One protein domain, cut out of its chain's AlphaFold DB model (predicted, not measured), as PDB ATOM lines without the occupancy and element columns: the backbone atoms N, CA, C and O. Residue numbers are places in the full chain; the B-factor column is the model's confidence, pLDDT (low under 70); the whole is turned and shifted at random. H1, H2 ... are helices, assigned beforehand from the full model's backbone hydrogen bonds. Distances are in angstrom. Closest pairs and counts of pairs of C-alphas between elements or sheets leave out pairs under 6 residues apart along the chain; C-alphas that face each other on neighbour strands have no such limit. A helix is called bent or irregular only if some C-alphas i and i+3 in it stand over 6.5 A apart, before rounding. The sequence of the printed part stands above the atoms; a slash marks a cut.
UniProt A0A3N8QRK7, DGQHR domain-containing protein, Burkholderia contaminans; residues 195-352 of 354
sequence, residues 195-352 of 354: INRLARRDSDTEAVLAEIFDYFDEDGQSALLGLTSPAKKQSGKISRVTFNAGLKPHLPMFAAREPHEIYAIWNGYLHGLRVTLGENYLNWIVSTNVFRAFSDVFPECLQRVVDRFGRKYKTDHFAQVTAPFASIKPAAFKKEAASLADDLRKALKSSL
ATOM      1  N   ILE A 195     145.734 169.669 218.143       51.94
ATOM      2  CA  ILE A 195     145.238 168.529 217.352       51.94
ATOM      3  C   ILE A 195     145.367 167.218 218.134       51.94
ATOM      4  O   ILE A 195     144.427 166.426 218.148       51.94
ATOM      5  N   ASN A 196     146.475 167.013 218.851       48.75
ATOM      6  CA  ASN A 196     146.637 165.853 219.728       48.75
ATOM      7  C   ASN A 196     145.537 165.790 220.793       48.75
ATOM      8  O   ASN A 196     145.032 164.710 221.077       48.75
ATOM      9  N   ARG A 197     145.105 166.935 221.336       51.34
ATOM     10  CA  ARG A 197     143.973 166.998 222.279       51.34
ATOM     11  C   ARG A 197     142.637 166.616 221.631       51.34
ATOM     12  O   ARG A 197     141.786 166.037 222.297       51.34
ATOM     13  N   LEU A 198     142.442 166.919 220.345       49.91
ATOM     14  CA  LEU A 198     141.227 166.558 219.601       49.91
ATOM     15  C   LEU A 198     141.190 165.071 219.218       49.91
ATOM     16  O   LEU A 198     140.119 164.470 219.240       49.91
ATOM     17  N   ALA A 199     142.343 164.470 218.919       54.41
ATOM     18  CA  ALA A 199     142.458 163.070 218.505       54.41
ATOM     19  C   ALA A 199     142.305 162.042 219.653       54.41
ATOM     20  O   ALA A 199     142.236 160.846 219.388       54.41
ATOM     21  N   ARG A 200     142.249 162.481 220.921       53.75
ATOM     22  CA  ARG A 200     142.342 161.634 222.136       53.75
ATOM     23  C   ARG A 200     141.019 161.379 222.882       53.75
ATOM     24  O   ARG A 200     141.037 160.943 224.028       53.75
ATOM     25  N   ARG A 201     139.861 161.697 222.294       53.03
ATOM     26  CA  ARG A 201     138.672 162.055 223.093       53.03
ATOM     27  C   ARG A 201     137.971 160.978 223.939       53.03
ATOM     28  O   ARG A 201     137.292 161.400 224.866       53.03
ATOM     29  N   ASP A 202     138.185 159.672 223.765       49.91
ATOM     30  CA  ASP A 202     137.433 158.676 224.566       49.91
ATOM     31  C   ASP A 202     138.287 157.708 225.402       49.91
ATOM     32  O   ASP A 202     137.880 157.344 226.506       49.91
ATOM     33  N   SER A 203     139.488 157.329 224.958       53.66
ATOM     34  CA  SER A 203     140.347 156.394 225.705       53.66
ATOM     35  C   SER A 203     141.208 157.063 226.785       53.66
ATOM     36  O   SER A 203     141.524 156.420 227.784       53.66
ATOM     37  N   ASP A 204     141.555 158.347 226.629       69.00
ATOM     38  CA  ASP A 204     142.478 159.050 227.539       69.00
ATOM     39  C   ASP A 204     141.775 159.549 228.816       69.00
ATOM     40  O   ASP A 204     142.367 159.583 229.886       69.00
ATOM     41  N   THR A 205     140.473 159.867 228.762       80.00
ATOM     42  CA  THR A 205     139.741 160.352 229.953       80.00
ATOM     43  C   THR A 205     139.694 159.296 231.059       80.00
ATOM     44  O   THR A 205     139.930 159.610 232.222       80.00
ATOM     45  N   GLU A 206     139.405 158.038 230.714       83.00
ATOM     46  CA  GLU A 206     139.405 156.949 231.697       83.00
ATOM     47  C   GLU A 206     140.829 156.595 232.153       83.00
ATOM     48  O   GLU A 206     141.005 156.245 233.316       83.00
ATOM     49  N   ALA A 207     141.842 156.747 231.287       83.88
ATOM     50  CA  ALA A 207     143.246 156.547 231.652       83.88
ATOM     51  C   ALA A 207     143.736 157.609 232.650       83.88
ATOM     52  O   ALA A 207     144.300 157.266 233.683       83.88
ATOM     53  N   VAL A 208     143.425 158.886 232.405       88.81
ATOM     54  CA  VAL A 208     143.712 159.992 233.331       88.81
ATOM     55  C   VAL A 208     142.997 159.781 234.666       88.81
ATOM     56  O   VAL A 208     143.606 159.943 235.719       88.81
ATOM     57  N   LEU A 209     141.718 159.389 234.659       91.00
ATOM     58  CA  LEU A 209     140.992 159.081 235.899       91.00
ATOM     59  C   LEU A 209     141.597 157.888 236.643       91.00
ATOM     60  O   LEU A 209     141.649 157.917 237.872       91.00
ATOM     61  N   ALA A 210     142.047 156.860 235.919       87.62
ATOM     62  CA  ALA A 210     142.714 155.706 236.506       87.62
ATOM     63  C   ALA A 210     144.028 156.111 237.182       87.62
ATOM     64  O   ALA A 210     144.217 155.762 238.340       87.62
ATOM     65  N   GLU A 211     144.860 156.918 236.522       92.88
ATOM     66  CA  GLU A 211     146.128 157.395 237.082       92.88
ATOM     67  C   GLU A 211     145.911 158.291 238.314       92.88
ATOM     68  O   GLU A 211     146.564 158.118 239.339       92.88
ATOM     69  N   ILE A 212     144.932 159.207 238.267       95.62
ATOM     70  CA  ILE A 212     144.576 160.030 239.436       95.62
ATOM     71  C   ILE A 212     144.092 159.143 240.593       95.62
ATOM     72  O   ILE A 212     144.455 159.394 241.742       95.62
ATOM     73  N   PHE A 213     143.278 158.120 240.314       94.19
ATOM     74  CA  PHE A 213     142.836 157.168 241.334       94.19
ATOM     75  C   PHE A 213     144.021 156.428 241.959       94.19
ATOM     76  O   PHE A 213     144.058 156.288 243.178       94.19
ATOM     77  N   ASP A 214     144.984 155.991 241.147       91.50
ATOM     78  CA  ASP A 214     146.164 155.257 241.609       91.50
ATOM     79  C   ASP A 214     147.027 156.138 242.527       91.50
ATOM     80  O   ASP A 214     147.394 155.698 243.613       91.50
ATOM     81  N   TYR A 215     147.209 157.428 242.208       95.81
ATOM     82  CA  TYR A 215     147.845 158.371 243.140       95.81
ATOM     83  C   TYR A 215     147.098 158.480 244.483       95.81
ATOM     84  O   TYR A 215     147.728 158.587 245.534       95.81
ATOM     85  N   PHE A 216     145.759 158.444 244.491       96.31
ATOM     86  CA  PHE A 216     144.987 158.444 245.740       96.31
ATOM     87  C   PHE A 216     145.074 157.123 246.520       96.31
ATOM     88  O   PHE A 216     144.936 157.160 247.745       96.31
ATOM     89  N   ASP A 217     145.274 155.994 245.844       92.56
ATOM     90  CA  ASP A 217     145.381 154.662 246.454       92.56
ATOM     91  C   ASP A 217     146.784 154.406 247.033       92.56
ATOM     92  O   ASP A 217     146.905 153.816 248.106       92.56
ATOM     93  N   GLU A 218     147.829 154.888 246.350       92.38
ATOM     94  CA  GLU A 218     149.230 154.546 246.627       92.38
ATOM     95  C   GLU A 218     150.005 155.609 247.425       92.38
ATOM     96  O   GLU A 218     150.885 155.255 248.213       92.38
ATOM     97  N   ASP A 219     149.711 156.906 247.256       94.19
ATOM     98  CA  ASP A 219     150.467 157.965 247.941       94.19
ATOM     99  C   ASP A 219     150.187 157.956 249.455       94.19
ATOM    100  O   ASP A 219     149.060 158.171 249.909       94.19
ATOM    101  N   GLY A 220     151.243 157.797 250.260       93.06
ATOM    102  CA  GLY A 220     151.183 157.838 251.721       93.06
ATOM    103  C   GLY A 220     150.666 159.160 252.314       93.06
ATOM    104  O   GLY A 220     150.281 159.191 253.481       93.06
ATOM    105  N   GLN A 221     150.637 160.246 251.536       93.56
ATOM    106  CA  GLN A 221     150.064 161.546 251.914       93.56
ATOM    107  C   GLN A 221     148.666 161.785 251.315       93.56
ATOM    108  O   GLN A 221     148.132 162.897 251.381       93.56
ATOM    109  N   SER A 222     148.044 160.760 250.734       95.25
ATOM    110  CA  SER A 222     146.694 160.835 250.181       95.25
ATOM    111  C   SER A 222     145.634 161.053 251.268       95.25
ATOM    112  O   SER A 222     145.574 160.350 252.280       95.25
ATOM    113  N   ALA A 223     144.712 161.988 251.026       93.88
ATOM    114  CA  ALA A 223     143.521 162.211 251.845       93.88
ATOM    115  C   ALA A 223     142.550 161.018 251.828       93.88
ATOM    116  O   ALA A 223     141.651 160.950 252.672       93.88
ATOM    117  N   LEU A 224     142.721 160.103 250.867       94.00
ATOM    118  CA  LEU A 224     141.927 158.891 250.691       94.00
ATOM    119  C   LEU A 224     142.730 157.609 250.955       94.00
ATOM    120  O   LEU A 224     142.217 156.524 250.683       94.00
ATOM    121  N   LEU A 225     143.945 157.706 251.512       93.44
ATOM    122  CA  LEU A 225     144.784 156.542 251.796       93.44
ATOM    123  C   LEU A 225     144.023 155.510 252.643       93.44
ATOM    124  O   LEU A 225     143.523 155.814 253.728       93.44
ATOM    125  N   GLY A 226     143.920 154.281 252.134       90.50
ATOM    126  CA  GLY A 226     143.196 153.181 252.781       90.50
ATOM    127  C   GLY A 226     141.662 153.250 252.674       90.50
ATOM    128  O   GLY A 226     140.989 152.285 253.043       90.50
ATOM    129  N   LEU A 227     141.106 154.337 252.126       92.00
ATOM    130  CA  LEU A 227     139.670 154.549 251.905       92.00
ATOM    131  C   LEU A 227     139.230 154.203 250.477       92.00
ATOM    132  O   LEU A 227     138.056 154.347 250.149       92.00
ATOM    133  N   THR A 228     140.135 153.741 249.625       89.81
ATOM    134  CA  THR A 228     139.901 153.370 248.225       89.81
ATOM    135  C   THR A 228     139.847 151.853 248.044       89.81
ATOM    136  O   THR A 228     140.449 151.078 248.798       89.81
ATOM    137  N   SER A 229     139.061 151.398 247.065       85.19
ATOM    138  CA  SER A 229     139.048 150.003 246.618       85.19
ATOM    139  C   SER A 229     139.132 149.925 245.087       85.19
ATOM    140  O   SER A 229     138.141 150.211 244.402       85.19
ATOM    141  N   PRO A 230     140.298 149.548 244.527       72.75
ATOM    142  CA  PRO A 230     140.525 149.564 243.083       72.75
ATOM    143  C   PRO A 230     139.777 148.454 242.335       72.75
ATOM    144  O   PRO A 230     139.390 148.655 241.185       72.75
ATOM    145  N   ALA A 231     139.572 147.292 242.966       66.25
ATOM    146  CA  ALA A 231     139.129 146.076 242.279       66.25
ATOM    147  C   ALA A 231     137.642 145.735 242.472       66.25
ATOM    148  O   ALA A 231     137.028 145.144 241.585       66.25
ATOM    149  N   LYS A 232     137.048 146.049 243.634       70.94
ATOM    150  CA  LYS A 232     135.660 145.675 243.962       70.94
ATOM    151  C   LYS A 232     134.994 146.729 244.835       70.94
ATOM    152  O   LYS A 232     135.644 147.473 245.554       70.94
ATOM    153  N   LYS A 233     133.664 146.773 244.815       69.50
ATOM    154  CA  LYS A 233     132.919 147.570 245.792       69.50
ATOM    155  C   LYS A 233     133.100 146.947 247.179       69.50
ATOM    156  O   LYS A 233     132.823 145.763 247.356       69.50
ATOM    157  N   GLN A 234     133.534 147.745 248.149       79.44
ATOM    158  CA  GLN A 234     133.719 147.328 249.536       79.44
ATOM    159  C   GLN A 234     133.039 148.338 250.463       79.44
ATOM    160  O   GLN A 234     133.083 149.541 250.209       79.44
ATOM    161  N   SER A 235     132.379 147.849 251.516       76.62
ATOM    162  CA  SER A 235     131.759 148.724 252.517       76.62
ATOM    163  C   SER A 235     132.825 149.594 253.188       76.62
ATOM    164  O   SER A 235     133.895 149.093 253.531       76.62
ATOM    165  N   GLY A 236     132.541 150.888 253.346       84.00
ATOM    166  CA  GLY A 236     133.482 151.850 253.921       84.00
ATOM    167  C   GLY A 236     134.640 152.251 253.000       84.00
ATOM    168  O   GLY A 236     135.628 152.775 253.497       84.00
ATOM    169  N   LYS A 237     134.547 152.010 251.682       90.44
ATOM    170  CA  LYS A 237     135.565 152.422 250.703       90.44
ATOM    171  C   LYS A 237     134.969 153.007 249.420       90.44
ATOM    172  O   LYS A 237     133.892 152.609 248.976       90.44
ATOM    173  N   ILE A 238     135.720 153.900 248.783       90.88
ATOM    174  CA  ILE A 238     135.418 154.530 247.498       90.88
ATOM    175  C   ILE A 238     135.922 153.624 246.372       90.88
ATOM    176  O   ILE A 238     137.111 153.322 246.280       90.88
ATOM    177  N   SER A 239     135.017 153.179 245.502       89.06
ATOM    178  CA  SER A 239     135.384 152.425 244.300       89.06
ATOM    179  C   SER A 239     135.809 153.355 243.163       89.06
ATOM    180  O   SER A 239     135.378 154.510 243.114       89.06
ATOM    181  N   ARG A 240     136.552 152.824 242.180       86.12
ATOM    182  CA  ARG A 240     136.869 153.546 240.930       86.12
ATOM    183  C   ARG A 240     135.627 154.125 240.251       86.12
ATOM    184  O   ARG A 240     135.648 155.250 239.782       86.12
ATOM    185  N   VAL A 241     134.507 153.400 240.263       85.50
ATOM    186  CA  VAL A 241     133.248 153.869 239.655       85.50
ATOM    187  C   VAL A 241     132.704 155.113 240.364       85.50
ATOM    188  O   VAL A 241     132.295 156.068 239.705       85.50
ATOM    189  N   THR A 242     132.697 155.123 241.701       90.06
ATOM    190  CA  THR A 242     132.256 156.292 242.479       90.06
ATOM    191  C   THR A 242     133.207 157.468 242.281       90.06
ATOM    192  O   THR A 242     132.745 158.588 242.071       90.06
ATOM    193  N   PHE A 243     134.514 157.200 242.304       93.88
ATOM    194  CA  PHE A 243     135.554 158.202 242.106       93.88
ATOM    195  C   PHE A 243     135.459 158.862 240.726       93.88
ATOM    196  O   PHE A 243     135.302 160.080 240.633       93.88
ATOM    197  N   ASN A 244     135.441 158.058 239.658       91.44
ATOM    198  CA  ASN A 244     135.336 158.534 238.280       91.44
ATOM    199  C   ASN A 244     134.046 159.332 238.081       91.44
ATOM    200  O   ASN A 244     134.077 160.393 237.471       91.44
ATOM    201  N   ALA A 245     132.918 158.880 238.641       89.94
ATOM    202  CA  ALA A 245     131.662 159.619 238.546       89.94
ATOM    203  C   ALA A 245     131.713 161.005 239.217       89.94
ATOM    204  O   ALA A 245     131.000 161.898 238.771       89.94
ATOM    205  N   GLY A 246     132.520 161.179 240.270       93.75
ATOM    206  CA  GLY A 246     132.711 162.469 240.937       93.75
ATOM    207  C   GLY A 246     133.672 163.392 240.189       93.75
ATOM    208  O   GLY A 246     133.363 164.557 239.987       93.75
ATOM    209  N   LEU A 247     134.821 162.886 239.732       94.25
ATOM    210  CA  LEU A 247     135.869 163.733 239.145       94.25
ATOM    211  C   LEU A 247     135.689 163.998 237.646       94.25
ATOM    212  O   LEU A 247     136.064 165.069 237.163       94.25
ATOM    213  N   LYS A 248     135.110 163.052 236.895       92.38
ATOM    214  CA  LYS A 248     134.965 163.139 235.430       92.38
ATOM    215  C   LYS A 248     134.295 164.432 234.944       92.38
ATOM    216  O   LYS A 248     134.823 165.011 233.994       92.38
ATOM    217  N   PRO A 249     133.209 164.943 235.566       92.56
ATOM    218  CA  PRO A 249     132.583 166.202 235.148       92.56
ATOM    219  C   PRO A 249     133.511 167.421 235.236       92.56
ATOM    220  O   PRO A 249     133.307 168.407 234.531       92.56
ATOM    221  N   HIS A 250     134.535 167.357 236.088       92.44
ATOM    222  CA  HIS A 250     135.431 168.472 236.381       92.44
ATOM    223  C   HIS A 250     136.744 168.411 235.599       92.44
ATOM    224  O   HIS A 250     137.412 169.433 235.468       92.44
ATOM    225  N   LEU A 251     137.107 167.266 235.012       88.50
ATOM    226  CA  LEU A 251     138.333 167.140 234.215       88.50
ATOM    227  C   LEU A 251     138.515 168.214 233.126       88.50
ATOM    228  O   LEU A 251     139.639 168.704 232.988       88.50
ATOM    229  N   PRO A 252     137.472 168.665 232.396       86.94
ATOM    230  CA  PRO A 252     137.633 169.728 231.402       86.94
ATOM    231  C   PRO A 252     138.215 171.034 231.966       86.94
ATOM    232  O   PRO A 252     138.897 171.756 231.241       86.94
ATOM    233  N   MET A 253     138.013 171.330 233.257       86.56
ATOM    234  CA  MET A 253     138.562 172.533 233.900       86.56
ATOM    235  C   MET A 253     140.080 172.451 234.133       86.56
ATOM    236  O   MET A 253     140.730 173.463 234.395       86.56
ATOM    237  N   PHE A 254     140.651 171.252 234.001       83.94
ATOM    238  CA  PHE A 254     142.068 170.956 234.177       83.94
ATOM    239  C   PHE A 254     142.771 170.562 232.875       83.94
ATOM    240  O   PHE A 254     143.880 170.048 232.926       83.94
ATOM    241  N   ALA A 255     142.186 170.845 231.707       70.81
ATOM    242  CA  ALA A 255     142.666 170.373 230.399       70.81
ATOM    243  C   ALA A 255     144.121 170.750 230.013       70.81
ATOM    244  O   ALA A 255     144.616 170.315 228.975       70.81
ATOM    245  N   ALA A 256     144.800 171.583 230.804       73.56
ATOM    246  CA  ALA A 256     146.197 171.971 230.615       73.56
ATOM    247  C   ALA A 256     147.146 171.437 231.707       73.56
ATOM    248  O   ALA A 256     148.285 171.889 231.756       73.56
ATOM    249  N   ARG A 257     146.677 170.546 232.589       80.44
ATOM    250  CA  ARG A 257     147.439 169.991 233.714       80.44
ATOM    251  C   ARG A 257     147.655 168.494 233.562       80.44
ATOM    252  O   ARG A 257     146.778 167.796 233.059       80.44
ATOM    253  N   GLU A 258     148.789 168.023 234.058       86.06
ATOM    254  CA  GLU A 258     149.116 166.599 234.120       86.06
ATOM    255  C   GLU A 258     148.363 165.897 235.273       86.06
ATOM    256  O   GLU A 258     148.013 166.551 236.265       86.06
ATOM    257  N   PRO A 259     148.141 164.569 235.207       90.44
ATOM    258  CA  PRO A 259     147.395 163.816 236.223       90.44
ATOM    259  C   PRO A 259     147.880 164.044 237.662       90.44
ATOM    260  O   PRO A 259     147.064 164.289 238.550       90.44
ATOM    261  N   HIS A 260     149.197 164.074 237.891       91.81
ATOM    262  CA  HIS A 260     149.778 164.339 239.214       91.81
ATOM    263  C   HIS A 260     149.464 165.754 239.749       91.81
ATOM    264  O   HIS A 260     149.293 165.947 240.954       91.81
ATOM    265  N   GLU A 261     149.348 166.763 238.877       91.56
ATOM    266  CA  GLU A 261     148.972 168.123 239.281       91.56
ATOM    267  C   GLU A 261     147.490 168.192 239.654       91.56
ATOM    268  O   GLU A 261     147.116 168.880 240.605       91.56
ATOM    269  N   ILE A 262     146.639 167.483 238.904       94.62
ATOM    270  CA  ILE A 262     145.209 167.362 239.203       94.62
ATOM    271  C   ILE A 262     145.040 166.660 240.552       94.62
ATOM    272  O   ILE A 262     144.337 167.176 241.423       94.62
ATOM    273  N   TYR A 263     145.745 165.543 240.750       96.69
ATOM    274  CA  TYR A 263     145.827 164.835 242.023       96.69
ATOM    275  C   TYR A 263     146.206 165.778 243.170       96.69
ATOM    276  O   TYR A 263     145.462 165.862 244.143       96.69
ATOM    277  N   ALA A 264     147.287 166.556 243.047       95.94
ATOM    278  CA  ALA A 264     147.740 167.454 244.113       95.94
ATOM    279  C   ALA A 264     146.673 168.489 244.526       95.94
ATOM    280  O   ALA A 264     146.498 168.766 245.715       95.94
ATOM    281  N   ILE A 265     145.921 169.036 243.563       96.62
ATOM    282  CA  ILE A 265     144.842 170.001 243.831       96.62
ATOM    283  C   ILE A 265     143.678 169.327 244.561       96.62
ATOM    284  O   ILE A 265     143.208 169.843 245.578       96.62
ATOM    285  N   TRP A 266     143.212 168.182 244.054       97.50
ATOM    286  CA  TRP A 266     142.127 167.425 244.680       97.50
ATOM    287  C   TRP A 266     142.525 166.912 246.065       97.50
ATOM    288  O   TRP A 266     141.723 166.981 246.994       97.50
ATOM    289  N   ASN A 267     143.769 166.467 246.238       97.44
ATOM    290  CA  ASN A 267     144.290 166.007 247.517       97.44
ATOM    291  C   ASN A 267     144.308 167.151 248.543       97.44
ATOM    292  O   ASN A 267     143.826 166.987 249.663       97.44
ATOM    293  N   GLY A 268     144.755 168.346 248.139       96.94
ATOM    294  CA  GLY A 268     144.682 169.549 248.973       96.94
ATOM    295  C   GLY A 268     143.248 169.920 249.370       96.94
ATOM    296  O   GLY A 268     143.001 170.278 250.523       96.94
ATOM    297  N   TYR A 269     142.290 169.793 248.449       98.19
ATOM    298  CA  TYR A 269     140.871 170.030 248.735       98.19
ATOM    299  C   TYR A 269     140.300 169.034 249.746       98.19
ATOM    300  O   TYR A 269     139.685 169.440 250.734       98.19
ATOM    301  N   LEU A 270     140.534 167.740 249.534       97.44
ATOM    302  CA  LEU A 270     140.040 166.678 250.408       97.44
ATOM    303  C   LEU A 270     140.673 166.742 251.807       97.44
ATOM    304  O   LEU A 270     139.972 166.578 252.806       97.44
ATOM    305  N   HIS A 271     141.961 167.082 251.911       97.56
ATOM    306  CA  HIS A 271     142.582 167.387 253.204       97.56
ATOM    307  C   HIS A 271     141.962 168.621 253.868       97.56
ATOM    308  O   HIS A 271     141.720 168.605 255.071       97.56
ATOM    309  N   GLY A 272     141.641 169.672 253.107       97.31
ATOM    310  CA  GLY A 272     140.945 170.852 253.634       97.31
ATOM    311  C   GLY A 272     139.563 170.519 254.214       97.31
ATOM    312  O   GLY A 272     139.209 170.978 255.305       97.31
ATOM    313  N   LEU A 273     138.811 169.641 253.538       97.31
ATOM    314  CA  LEU A 273     137.552 169.091 254.053       97.31
ATOM    315  C   LEU A 273     137.763 168.269 255.326       97.31
ATOM    316  O   LEU A 273     136.985 168.403 256.269       97.31
ATOM    317  N   ARG A 274     138.822 167.456 255.380       96.00
ATOM    318  CA  ARG A 274     139.176 166.679 256.573       96.00
ATOM    319  C   ARG A 274     139.482 167.575 257.770       96.00
ATOM    320  O   ARG A 274     138.985 167.303 258.858       96.00
ATOM    321  N   VAL A 275     140.234 168.658 257.570       96.19
ATOM    322  CA  VAL A 275     140.490 169.666 258.615       96.19
ATOM    323  C   VAL A 275     139.181 170.307 259.081       96.19
ATOM    324  O   VAL A 275     138.957 170.460 260.276       96.19
ATOM    325  N   THR A 276     138.290 170.635 258.145       95.19
ATOM    326  CA  THR A 276     137.016 171.308 258.439       95.19
ATOM    327  C   THR A 276     136.031 170.424 259.211       95.19
ATOM    328  O   THR A 276     135.352 170.897 260.118       95.19
ATOM    329  N   LEU A 277     135.900 169.154 258.821       94.75
ATOM    330  CA  LEU A 277     134.868 168.244 259.333       94.75
ATOM    331  C   LEU A 277     135.374 167.331 260.461       94.75
ATOM    332  O   LEU A 277     134.580 166.602 261.064       94.75
ATOM    333  N   GLY A 278     136.677 167.367 260.754       91.94
ATOM    334  CA  GLY A 278     137.305 166.601 261.824       91.94
ATOM    335  C   GLY A 278     137.117 165.092 261.664       91.94
ATOM    336  O   GLY A 278     137.137 164.553 260.556       91.94
ATOM    337  N   GLU A 279     136.906 164.393 262.780       85.62
ATOM    338  CA  GLU A 279     136.778 162.926 262.816       85.62
ATOM    339  C   GLU A 279     135.601 162.393 261.984       85.62
ATOM    340  O   GLU A 279     135.667 161.290 261.438       85.62
ATOM    341  N   ASN A 280     134.544 163.194 261.810       88.12
ATOM    342  CA  ASN A 280     133.376 162.798 261.023       88.12
ATOM    343  C   ASN A 280     133.686 162.635 259.529       88.12
ATOM    344  O   ASN A 280     132.991 161.884 258.843       88.12
ATOM    345  N   TYR A 281     134.734 163.302 259.026       91.75
ATOM    346  CA  TYR A 281     135.131 163.240 257.620       91.75
ATOM    347  C   TYR A 281     135.312 161.799 257.138       91.75
ATOM    348  O   TYR A 281     134.736 161.428 256.117       91.75
ATOM    349  N   LEU A 282     136.060 160.979 257.886       89.06
ATOM    350  CA  LEU A 282     136.402 159.610 257.482       89.06
ATOM    351  C   LEU A 282     135.155 158.725 257.346       89.06
ATOM    352  O   LEU A 282     135.081 157.894 256.443       89.06
ATOM    353  N   ASN A 283     134.151 158.957 258.193       88.75
ATOM    354  CA  ASN A 283     132.887 158.224 258.158       88.75
ATOM    355  C   ASN A 283     131.995 158.653 256.987       88.75
ATOM    356  O   ASN A 283     131.228 157.845 256.464       88.75
ATOM    357  N   TRP A 284     132.063 159.922 256.581       93.75
ATOM    358  CA  TRP A 284     131.185 160.459 255.544       93.75
ATOM    359  C   TRP A 284     131.776 160.345 254.142       93.75
ATOM    360  O   TRP A 284     131.045 159.983 253.226       93.75
ATOM    361  N   ILE A 285     133.076 160.594 253.958       94.50
ATOM    362  CA  ILE A 285     133.715 160.665 252.633       94.50
ATOM    363  C   ILE A 285     133.568 159.373 251.819       94.50
ATOM    364  O   ILE A 285     133.484 159.411 250.597       94.50
ATOM    365  N   VAL A 286     133.481 158.226 252.493       93.38
ATOM    366  CA  VAL A 286     133.346 156.904 251.865       93.38
ATOM    367  C   VAL A 286     131.938 156.624 251.326       93.38
ATOM    368  O   VAL A 286     131.735 155.657 250.590       93.38
ATOM    369  N   SER A 287     130.953 157.459 251.666       92.88
ATOM    370  CA  SER A 287     129.608 157.391 251.095       92.88
ATOM    371  C   SER A 287     129.602 157.956 249.676       92.88
ATOM    372  O   SER A 287     129.993 159.100 249.458       92.88
ATOM    373  N   THR A 288     129.066 157.194 248.714       91.31
ATOM    374  CA  THR A 288     128.903 157.642 247.320       91.31
ATOM    375  C   THR A 288     128.207 158.998 247.224       91.31
ATOM    376  O   THR A 288     128.631 159.843 246.437       91.31
ATOM    377  N   ASN A 289     127.160 159.221 248.022       94.31
ATOM    378  CA  ASN A 289     126.391 160.463 247.972       94.31
ATOM    379  C   ASN A 289     127.182 161.647 248.528       94.31
ATOM    380  O   ASN A 289     127.157 162.725 247.940       94.31
ATOM    381  N   VAL A 290     127.930 161.439 249.610       96.12
ATOM    382  CA  VAL A 290     128.768 162.490 250.196       96.12
ATOM    383  C   VAL A 290     129.947 162.817 249.285       96.12
ATOM    384  O   VAL A 290     130.187 163.988 249.010       96.12
ATOM    385  N   PHE A 291     130.652 161.805 248.770       96.25
ATOM    386  CA  PHE A 291     131.773 162.010 247.851       96.25
ATOM    387  C   PHE A 291     131.344 162.789 246.602       96.25
ATOM    388  O   PHE A 291     132.013 163.742 246.198       96.25
ATOM    389  N   ARG A 292     130.193 162.425 246.016       95.56
ATOM    390  CA  ARG A 292     129.618 163.164 244.887       95.56
ATOM    391  C   ARG A 292     129.240 164.588 245.268       95.56
ATOM    392  O   ARG A 292     129.608 165.496 244.544       95.56
ATOM    393  N   ALA A 293     128.608 164.804 246.421       97.31
ATOM    394  CA  ALA A 293     128.272 166.152 246.873       97.31
ATOM    395  C   ALA A 293     129.515 167.041 247.061       97.31
ATOM    396  O   ALA A 293     129.513 168.199 246.658       97.31
ATOM    397  N   PHE A 294     130.596 166.507 247.637       97.69
ATOM    398  CA  PHE A 294     131.857 167.244 247.755       97.69
ATOM    399  C   PHE A 294     132.515 167.509 246.404       97.69
ATOM    400  O   PHE A 294     133.106 168.576 246.236       97.69
ATOM    401  N   SER A 295     132.410 166.573 245.460       97.44
ATOM    402  CA  SER A 295     132.890 166.765 244.088       97.44
ATOM    403  C   SER A 295     132.083 167.860 243.383       97.44
ATOM    404  O   SER A 295     132.658 168.796 242.849       97.44
ATOM    405  N   ASP A 296     130.755 167.841 243.502       96.50
ATOM    406  CA  ASP A 296     129.858 168.802 242.850       96.50
ATOM    407  C   ASP A 296     130.070 170.255 243.305       96.50
ATOM    408  O   ASP A 296     129.781 171.180 242.544       96.50
ATOM    409  N   VAL A 297     130.534 170.470 244.541       97.19
ATOM    410  CA  VAL A 297     130.801 171.804 245.124       97.19
ATOM    411  C   VAL A 297     132.275 172.214 244.991       97.19
ATOM    412  O   VAL A 297     132.669 173.337 245.317       97.19
ATOM    413  N   PHE A 298     133.123 171.311 244.499       97.31
ATOM    414  CA  PHE A 298     134.541 171.573 244.307       97.31
ATOM    415  C   PHE A 298     134.826 172.795 243.412       97.31
ATOM    416  O   PHE A 298     135.685 173.587 243.806       97.31
ATOM    417  N   PRO A 299     134.139 173.026 242.270       95.31
ATOM    418  CA  PRO A 299     134.389 174.201 241.430       95.31
ATOM    419  C   PRO A 299     134.250 175.534 242.177       95.31
ATOM    420  O   PRO A 299     135.091 176.419 242.025       95.31
ATOM    421  N   GLU A 300     133.228 175.675 243.021       95.12
ATOM    422  CA  GLU A 300     132.984 176.880 243.812       95.12
ATOM    423  C   GLU A 300     134.043 177.065 244.903       95.12
ATOM    424  O   GLU A 300     134.504 178.185 245.139       95.12
ATOM    425  N   CYS A 301     134.465 175.975 245.548       96.06
ATOM    426  CA  CYS A 301     135.570 175.996 246.504       96.06
ATOM    427  C   CYS A 301     136.889 176.390 245.823       96.06
ATOM    428  O   CYS A 301     137.619 177.248 246.321       96.06
ATOM    429  N   LEU A 302     137.177 175.802 244.662       93.94
ATOM    430  CA  LEU A 302     138.377 176.070 243.878       93.94
ATOM    431  C   LEU A 302     138.432 177.533 243.433       93.94
ATOM    432  O   LEU A 302     139.466 178.180 243.603       93.94
ATOM    433  N   GLN A 303     137.322 178.070 242.917       92.31
ATOM    434  CA  GLN A 303     137.235 179.471 242.509       92.31
ATOM    435  C   GLN A 303     137.507 180.410 243.690       92.31
ATOM    436  O   GLN A 303     138.309 181.326 243.569       92.31
ATOM    437  N   ARG A 304     136.949 180.129 244.871       93.56
ATOM    438  CA  ARG A 304     137.191 180.943 246.075       93.56
ATOM    439  C   ARG A 304     138.626 180.887 246.574       93.56
ATOM    440  O   ARG A 304     139.122 181.888 247.087       93.56
ATOM    441  N   VAL A 305     139.299 179.742 246.440       92.94
ATOM    442  CA  VAL A 305     140.739 179.660 246.719       92.94
ATOM    443  C   VAL A 305     141.505 180.558 245.753       92.94
ATOM    444  O   VAL A 305     142.376 181.305 246.191       92.94
ATOM    445  N   VAL A 306     141.145 180.538 244.465       90.50
ATOM    446  CA  VAL A 306     141.742 181.424 243.456       90.50
ATOM    447  C   VAL A 306     141.498 182.895 243.785       90.50
ATOM    448  O   VAL A 306     142.447 183.676 243.745       90.50
ATOM    449  N   ASP A 307     140.280 183.261 244.172       88.62
ATOM    450  CA  ASP A 307     139.913 184.644 244.482       88.62
ATOM    451  C   ASP A 307     140.638 185.173 245.732       88.62
ATOM    452  O   ASP A 307     141.081 186.318 245.754       88.62
ATOM    453  N   ARG A 308     140.789 184.343 246.777       93.12
ATOM    454  CA  ARG A 308     141.381 184.755 248.067       93.12
ATOM    455  C   ARG A 308     142.902 184.611 248.128       93.12
ATOM    456  O   ARG A 308     143.567 185.411 248.778       93.12
ATOM    457  N   PHE A 309     143.459 183.583 247.491       90.94
ATOM    458  CA  PHE A 309     144.863 183.180 247.663       90.94
ATOM    459  C   PHE A 309     145.629 183.048 246.336       90.94
ATOM    460  O   PHE A 309     146.810 182.676 246.330       90.94
ATOM    461  N   GLY A 310     144.982 183.344 245.205       86.31
ATOM    462  CA  GLY A 310     145.510 183.068 243.874       86.31
ATOM    463  C   GLY A 310     145.544 181.567 243.569       86.31
ATOM    464  O   GLY A 310     144.945 180.742 244.255       86.31
ATOM    465  N   ARG A 311     146.299 181.165 242.542       87.56
ATOM    466  CA  ARG A 311     146.435 179.754 242.112       87.56
ATOM    467  C   ARG A 311     147.308 178.901 243.055       87.56
ATOM    468  O   ARG A 311     148.131 178.111 242.600       87.56
ATOM    469  N   LYS A 312     147.165 179.088 244.369       88.44
ATOM    470  CA  LYS A 312     147.884 178.370 245.429       88.44
ATOM    471  C   LYS A 312     146.934 177.366 246.087       88.44
ATOM    472  O   LYS A 312     146.205 177.713 247.008       88.44
ATOM    473  N   TYR A 313     146.958 176.119 245.633       91.81
ATOM    474  CA  TYR A 313     146.030 175.065 246.066       91.81
ATOM    475  C   TYR A 313     146.563 174.294 247.283       91.81
ATOM    476  O   TYR A 313     146.936 173.131 247.177       91.81
ATOM    477  N   LYS A 314     146.666 174.964 248.436       92.38
ATOM    478  CA  LYS A 314     147.151 174.359 249.689       92.38
ATOM    479  C   LYS A 314     145.997 173.903 250.580       92.38
ATOM    480  O   LYS A 314     144.938 174.528 250.568       92.38
ATOM    481  N   THR A 315     146.243 172.889 251.410       95.31
ATOM    482  CA  THR A 315     145.296 172.380 252.419       95.31
ATOM    483  C   THR A 315     144.696 173.498 253.271       95.31
ATOM    484  O   THR A 315     143.476 173.608 253.349       95.31
ATOM    485  N   ASP A 316     145.527 174.384 253.828       95.56
ATOM    486  CA  ASP A 316     145.060 175.477 254.696       95.56
ATOM    487  C   ASP A 316     144.142 176.464 253.965       95.56
ATOM    488  O   ASP A 316     143.194 176.992 254.544       95.56
ATOM    489  N   HIS A 317     144.397 176.706 252.675       96.50
ATOM    490  CA  HIS A 317     143.564 177.596 251.867       96.50
ATOM    491  C   HIS A 317     142.192 176.972 251.609       96.50
ATOM    492  O   HIS A 317     141.173 177.653 251.724       96.50
ATOM    493  N   PHE A 318     142.157 175.673 251.294       97.50
ATOM    494  CA  PHE A 318     140.898 174.952 251.151       97.50
ATOM    495  C   PHE A 318     140.145 174.878 252.476       97.50
ATOM    496  O   PHE A 318     138.966 175.204 252.476       97.50
ATOM    497  N   ALA A 319     140.812 174.578 253.595       96.75
ATOM    498  CA  ALA A 319     140.194 174.548 254.921       96.75
ATOM    499  C   ALA A 319     139.523 175.885 255.285       96.75
ATOM    500  O   ALA A 319     138.398 175.900 255.780       96.75
ATOM    501  N   GLN A 320     140.157 177.022 254.974       95.25
ATOM    502  CA  GLN A 320     139.557 178.346 255.186       95.25
ATOM    503  C   GLN A 320     138.331 178.603 254.298       95.25
ATOM    504  O   GLN A 320     137.389 179.277 254.714       95.25
ATOM    505  N   VAL A 321     138.328 178.088 253.066       96.00
ATOM    506  CA  VAL A 321     137.183 178.211 252.151       96.00
ATOM    507  C   VAL A 321     136.039 177.283 252.554       96.00
ATOM    508  O   VAL A 321     134.878 177.682 252.466       96.00
ATOM    509  N   THR A 322     136.352 176.069 253.007       96.69
ATOM    510  CA  THR A 322     135.368 175.054 253.389       96.69
ATOM    511  C   THR A 322     134.887 175.194 254.827       96.69
ATOM    512  O   THR A 322     133.882 174.579 255.156       96.69
ATOM    513  N   ALA A 323     135.508 176.041 255.658       96.12
ATOM    514  CA  ALA A 323     135.142 176.279 257.059       96.12
ATOM    515  C   ALA A 323     133.623 176.368 257.346       96.12
ATOM    516  O   ALA A 323     133.178 175.767 258.328       96.12
ATOM    517  N   PRO A 324     132.782 177.012 256.504       95.56
ATOM    518  CA  PRO A 324     131.333 177.048 256.724       95.56
ATOM    519  C   PRO A 324     130.664 175.665 256.787       95.56
ATOM    520  O   PRO A 324     129.609 175.531 257.407       95.56
ATOM    521  N   PHE A 325     131.266 174.627 256.196       95.50
ATOM    522  CA  PHE A 325     130.737 173.259 256.191       95.50
ATOM    523  C   PHE A 325     130.683 172.636 257.585       95.50
ATOM    524  O   PHE A 325     129.847 171.766 257.816       95.50
ATOM    525  N   ALA A 326     131.490 173.121 258.534       92.94
ATOM    526  CA  ALA A 326     131.448 172.671 259.925       92.94
ATOM    527  C   ALA A 326     130.087 172.935 260.603       92.94
ATOM    528  O   ALA A 326     129.712 172.231 261.537       92.94
ATOM    529  N   SER A 327     129.317 173.918 260.117       91.19
ATOM    530  CA  SER A 327     127.972 174.225 260.623       91.19
ATOM    531  C   SER A 327     126.866 173.314 260.067       91.19
ATOM    532  O   SER A 327     125.725 173.361 260.542       91.19
ATOM    533  N   ILE A 328     127.167 172.476 259.067       94.38
ATOM    534  CA  ILE A 328     126.186 171.566 258.473       94.38
ATOM    535  C   ILE A 328     125.863 170.450 259.468       94.38
ATOM    536  O   ILE A 328     126.733 169.713 259.928       94.38
ATOM    537  N   LYS A 329     124.573 170.291 259.778       93.12
ATOM    538  CA  LYS A 329     124.110 169.264 260.718       93.12
ATOM    539  C   LYS A 329     124.446 167.855 260.194       93.12
ATOM    540  O   LYS A 329     124.156 167.579 259.030       93.12
ATOM    541  N   PRO A 330     124.895 166.912 261.049       92.25
ATOM    542  CA  PRO A 330     125.200 165.528 260.656       92.25
ATOM    543  C   PRO A 330     124.093 164.810 259.867       92.25
ATOM    544  O   PRO A 330     124.373 163.990 258.997       92.25
ATOM    545  N   ALA A 331     122.821 165.133 260.130       92.62
ATOM    546  CA  ALA A 331     121.683 164.563 259.407       92.62
ATOM    547  C   ALA A 331     121.678 164.902 257.902       92.62
ATOM    548  O   ALA A 331     121.147 164.124 257.112       92.62
ATOM    549  N   ALA A 332     122.280 166.023 257.489       93.88
ATOM    550  CA  ALA A 332     122.368 166.404 256.081       93.88
ATOM    551  C   ALA A 332     123.274 165.458 255.275       93.88
ATOM    552  O   ALA A 332     122.989 165.193 254.112       93.88
ATOM    553  N   PHE A 333     124.292 164.859 255.902       93.81
ATOM    554  CA  PHE A 333     125.215 163.915 255.253       93.81
ATOM    555  C   PHE A 333     124.587 162.549 254.932       93.81
ATOM    556  O   PHE A 333     125.223 161.701 254.309       93.81
ATOM    557  N   LYS A 334     123.327 162.332 255.331       92.94
ATOM    558  CA  LYS A 334     122.523 161.160 254.953       92.94
ATOM    559  C   LYS A 334     121.634 161.410 253.728       92.94
ATOM    560  O   LYS A 334     120.952 160.489 253.291       92.94
ATOM    561  N   LYS A 335     121.594 162.642 253.210       93.31
ATOM    562  CA  LYS A 335     120.777 163.019 252.050       93.31
ATOM    563  C   LYS A 335     121.398 162.528 250.738       93.31
ATOM    564  O   LYS A 335     122.562 162.130 250.681       93.31
ATOM    565  N   GLU A 336     120.612 162.606 249.669       95.12
ATOM    566  CA  GLU A 336     121.103 162.435 248.301       95.12
ATOM    567  C   GLU A 336     122.156 163.487 247.936       95.12
ATOM    568  O   GLU A 336     122.118 164.617 248.435       95.12
ATOM    569  N   ALA A 337     123.067 163.117 247.029       93.88
ATOM    570  CA  ALA A 337     124.231 163.927 246.664       93.88
ATOM    571  C   ALA A 337     123.864 165.376 246.304       93.88
ATOM    572  O   ALA A 337     124.415 166.313 246.875       93.88
ATOM    573  N   ALA A 338     122.867 165.558 245.430       94.25
ATOM    574  CA  ALA A 338     122.430 166.879 244.980       94.25
ATOM    575  C   ALA A 338     121.904 167.752 246.132       94.25
ATOM    576  O   ALA A 338     122.248 168.927 246.233       94.25
ATOM    577  N   SER A 339     121.120 167.176 247.050       96.69
ATOM    578  CA  SER A 339     120.567 167.938 248.174       96.69
ATOM    579  C   SER A 339     121.642 168.333 249.185       96.69
ATOM    580  O   SER A 339     121.569 169.431 249.736       96.69
ATOM    581  N   LEU A 340     122.624 167.464 249.435       97.38
ATOM    582  CA  LEU A 340     123.766 167.808 250.281       97.38
ATOM    583  C   LEU A 340     124.643 168.875 249.609       97.38
ATOM    584  O   LEU A 340     125.049 169.825 250.274       97.38
ATOM    585  N   ALA A 341     124.889 168.764 248.300       96.56
ATOM    586  CA  ALA A 341     125.626 169.767 247.536       96.56
ATOM    587  C   ALA A 341     124.963 171.151 247.629       96.56
ATOM    588  O   ALA A 341     125.646 172.153 247.833       96.56
ATOM    589  N   ASP A 342     123.633 171.221 247.566       96.44
ATOM    590  CA  ASP A 342     122.900 172.479 247.724       96.44
ATOM    591  C   ASP A 342     123.021 173.077 249.130       96.44
ATOM    592  O   ASP A 342     123.189 174.293 249.267       96.44
ATOM    593  N   ASP A 343     122.978 172.251 250.178       96.38
ATOM    594  CA  ASP A 343     123.199 172.707 251.555       96.38
ATOM    595  C   ASP A 343     124.628 173.256 251.733       96.38
ATOM    596  O   ASP A 343     124.817 174.331 252.312       96.38
ATOM    597  N   LEU A 344     125.629 172.585 251.154       96.50
ATOM    598  CA  LEU A 344     127.022 173.041 251.140       96.50
ATOM    599  C   LEU A 344     127.172 174.367 250.370       96.50
ATOM    600  O   LEU A 344     127.760 175.319 250.885       96.50
ATOM    601  N   ARG A 345     126.576 174.501 249.177       96.06
ATOM    602  CA  ARG A 345     126.579 175.762 248.409       96.06
ATOM    603  C   ARG A 345     125.906 176.908 249.163       96.06
ATOM    604  O   ARG A 345     126.352 178.052 249.061       96.06
ATOM    605  N   LYS A 346     124.838 176.636 249.920       95.00
ATOM    606  CA  LYS A 346     124.194 177.644 250.779       95.00
ATOM    607  C   LYS A 346     125.132 178.109 251.890       95.00
ATOM    608  O   LYS A 346     125.281 179.317 252.054       95.00
ATOM    609  N   ALA A 347     125.814 177.188 252.575       94.31
ATOM    610  CA  ALA A 347     126.805 177.531 253.598       94.31
ATOM    611  C   ALA A 347     127.979 178.343 253.021       94.31
ATOM    612  O   ALA A 347     128.433 179.322 253.618       94.31
ATOM    613  N   LEU A 348     128.423 178.002 251.807       92.56
ATOM    614  CA  LEU A 348     129.384 178.810 251.066       92.56
ATOM    615  C   LEU A 348     128.859 180.244 250.864       92.56
ATOM    616  O   LEU A 348     129.605 181.200 251.086       92.56
ATOM    617  N   LYS A 349     127.608 180.437 250.436       87.12
ATOM    618  CA  LYS A 349     127.037 181.772 250.177       87.12
ATOM    619  C   LYS A 349     126.835 182.605 251.446       87.12
ATOM    620  O   LYS A 349     127.151 183.787 251.420       87.12
ATOM    621  N   SER A 350     126.376 182.012 252.546       77.06
ATOM    622  CA  SER A 350     126.132 182.745 253.802       77.06
ATOM    623  C   SER A 350     127.404 183.314 254.438       77.06
ATOM    624  O   SER A 350     127.341 184.307 255.150       77.06
ATOM    625  N   SER A 351     128.569 182.728 254.147       68.69
ATOM    626  CA  SER A 351     129.875 183.244 254.595       68.69
ATOM    627  C   SER A 351     130.398 184.466 253.819       68.69
ATOM    628  O   SER A 351     131.497 184.926 254.103       68.69
ATOM    629  N   LEU A 352     129.664 184.957 252.807       58.16
ATOM    630  CA  LEU A 352     129.986 186.194 252.072       58.16
ATOM    631  C   LEU A 352     129.253 187.427 252.627       58.16
ATOM    632  O   LEU A 352     129.587 188.545 252.250       58.16
TER     633      LEU A 352
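AT A GLANCE: This is residues 195 to 352 of the 354 residues of the protein "DGQHR domain-containing protein" of Burkholderia contaminans (UniProt A0A3N8QRK7). A cluster of mostly crossed helices has the long H4 and the shorter H6 at its core, with H2 and H8 packed on H4, and H3 and H10 packed on H6. H7 packs on H8, a long loop joins H2 to H3, and residues 198 to 204 stick out between H1 and the body. The printed part has 158 residues with ten named helices, H1 to H10 in order, and no named strand; its class is all helix. It is compact, with a radius of gyration of the C-alphas of 15.2 A and spans of 45 by 38 by 29 A.

HOW THE PARTS SIT: H1, residues 195 to 198, touches no helix. H2, residues 203 to 218, touches H3, residues 240 to 254, at a steep tilt of 66 degrees; their closest C-alphas, of Leu 209 and Asn 244, are 6.2 A apart. H2 also touches H4, residues 259 to 277, with the closest C-alphas those of Ile 212 and Tyr 263, 5.6 A. H3 touches H6, residues 288 to 296, at a shallow tilt of 3 degrees, the same way, closest at C-alphas 246 and 292, 5.1 A. H4 touches H8, residues 315 to 327, at a steep tilt of 40 degrees, closest at C-alphas 272 and 319, 4.0 A. H5, residues 280 to 285, only just touches H4, only at the corner, with 3 pairs of C-alphas within 8 A, the closest those of Arg 274 and Tyr 281, 5.4 A. H7, residues 298 to 309, touches H8, closest at C-alphas 305 and 317, 6.2 A. H10, residues 337 to 350, touches H6, closest at C-alphas 289 and 337, 4.3 A. H9, residues 330 to 334, only just touches H10, with 3 pairs of C-alphas within 8 A, closest at C-alphas 332 and 340, 6.1 A. Every O i to N i+4 pair is within hydrogen-bond range in H4, H5, H6, H7 and H10, against 11 of 12 in H2, 6 of 11 in H3, 5 of 9 in H8 and 0 of 1 in H9, where 2 of 2 O i to N i+3 pairs are; H1 is too short for an i+4 pair.

IN THESE COORDINATES: C-alpha 195 is at (145.238, 168.529, 217.352). H2 is 22.8 A long, H4 26.7 A and H10 20.2 A, from first to last C-alpha. H3, 19.4 A, and H8, 19.3 A, are irregular: C-alphas 249 and 252 are 7.2 A apart, and C-alphas 321 and 324 7.5 A. H10 ends at C-alpha 350, (126.132, 182.745, 253.802).

THE WHOLE: The C-alphas farthest apart, of Ile 195 and Ala 331, are 48.4 A apart. The printed part has no cut. The link from H2 to H3, 21 residues, is long; the other links are tight. Model confidence is under 70 at residues 195 to 204, 231, 233, and 351 to 352.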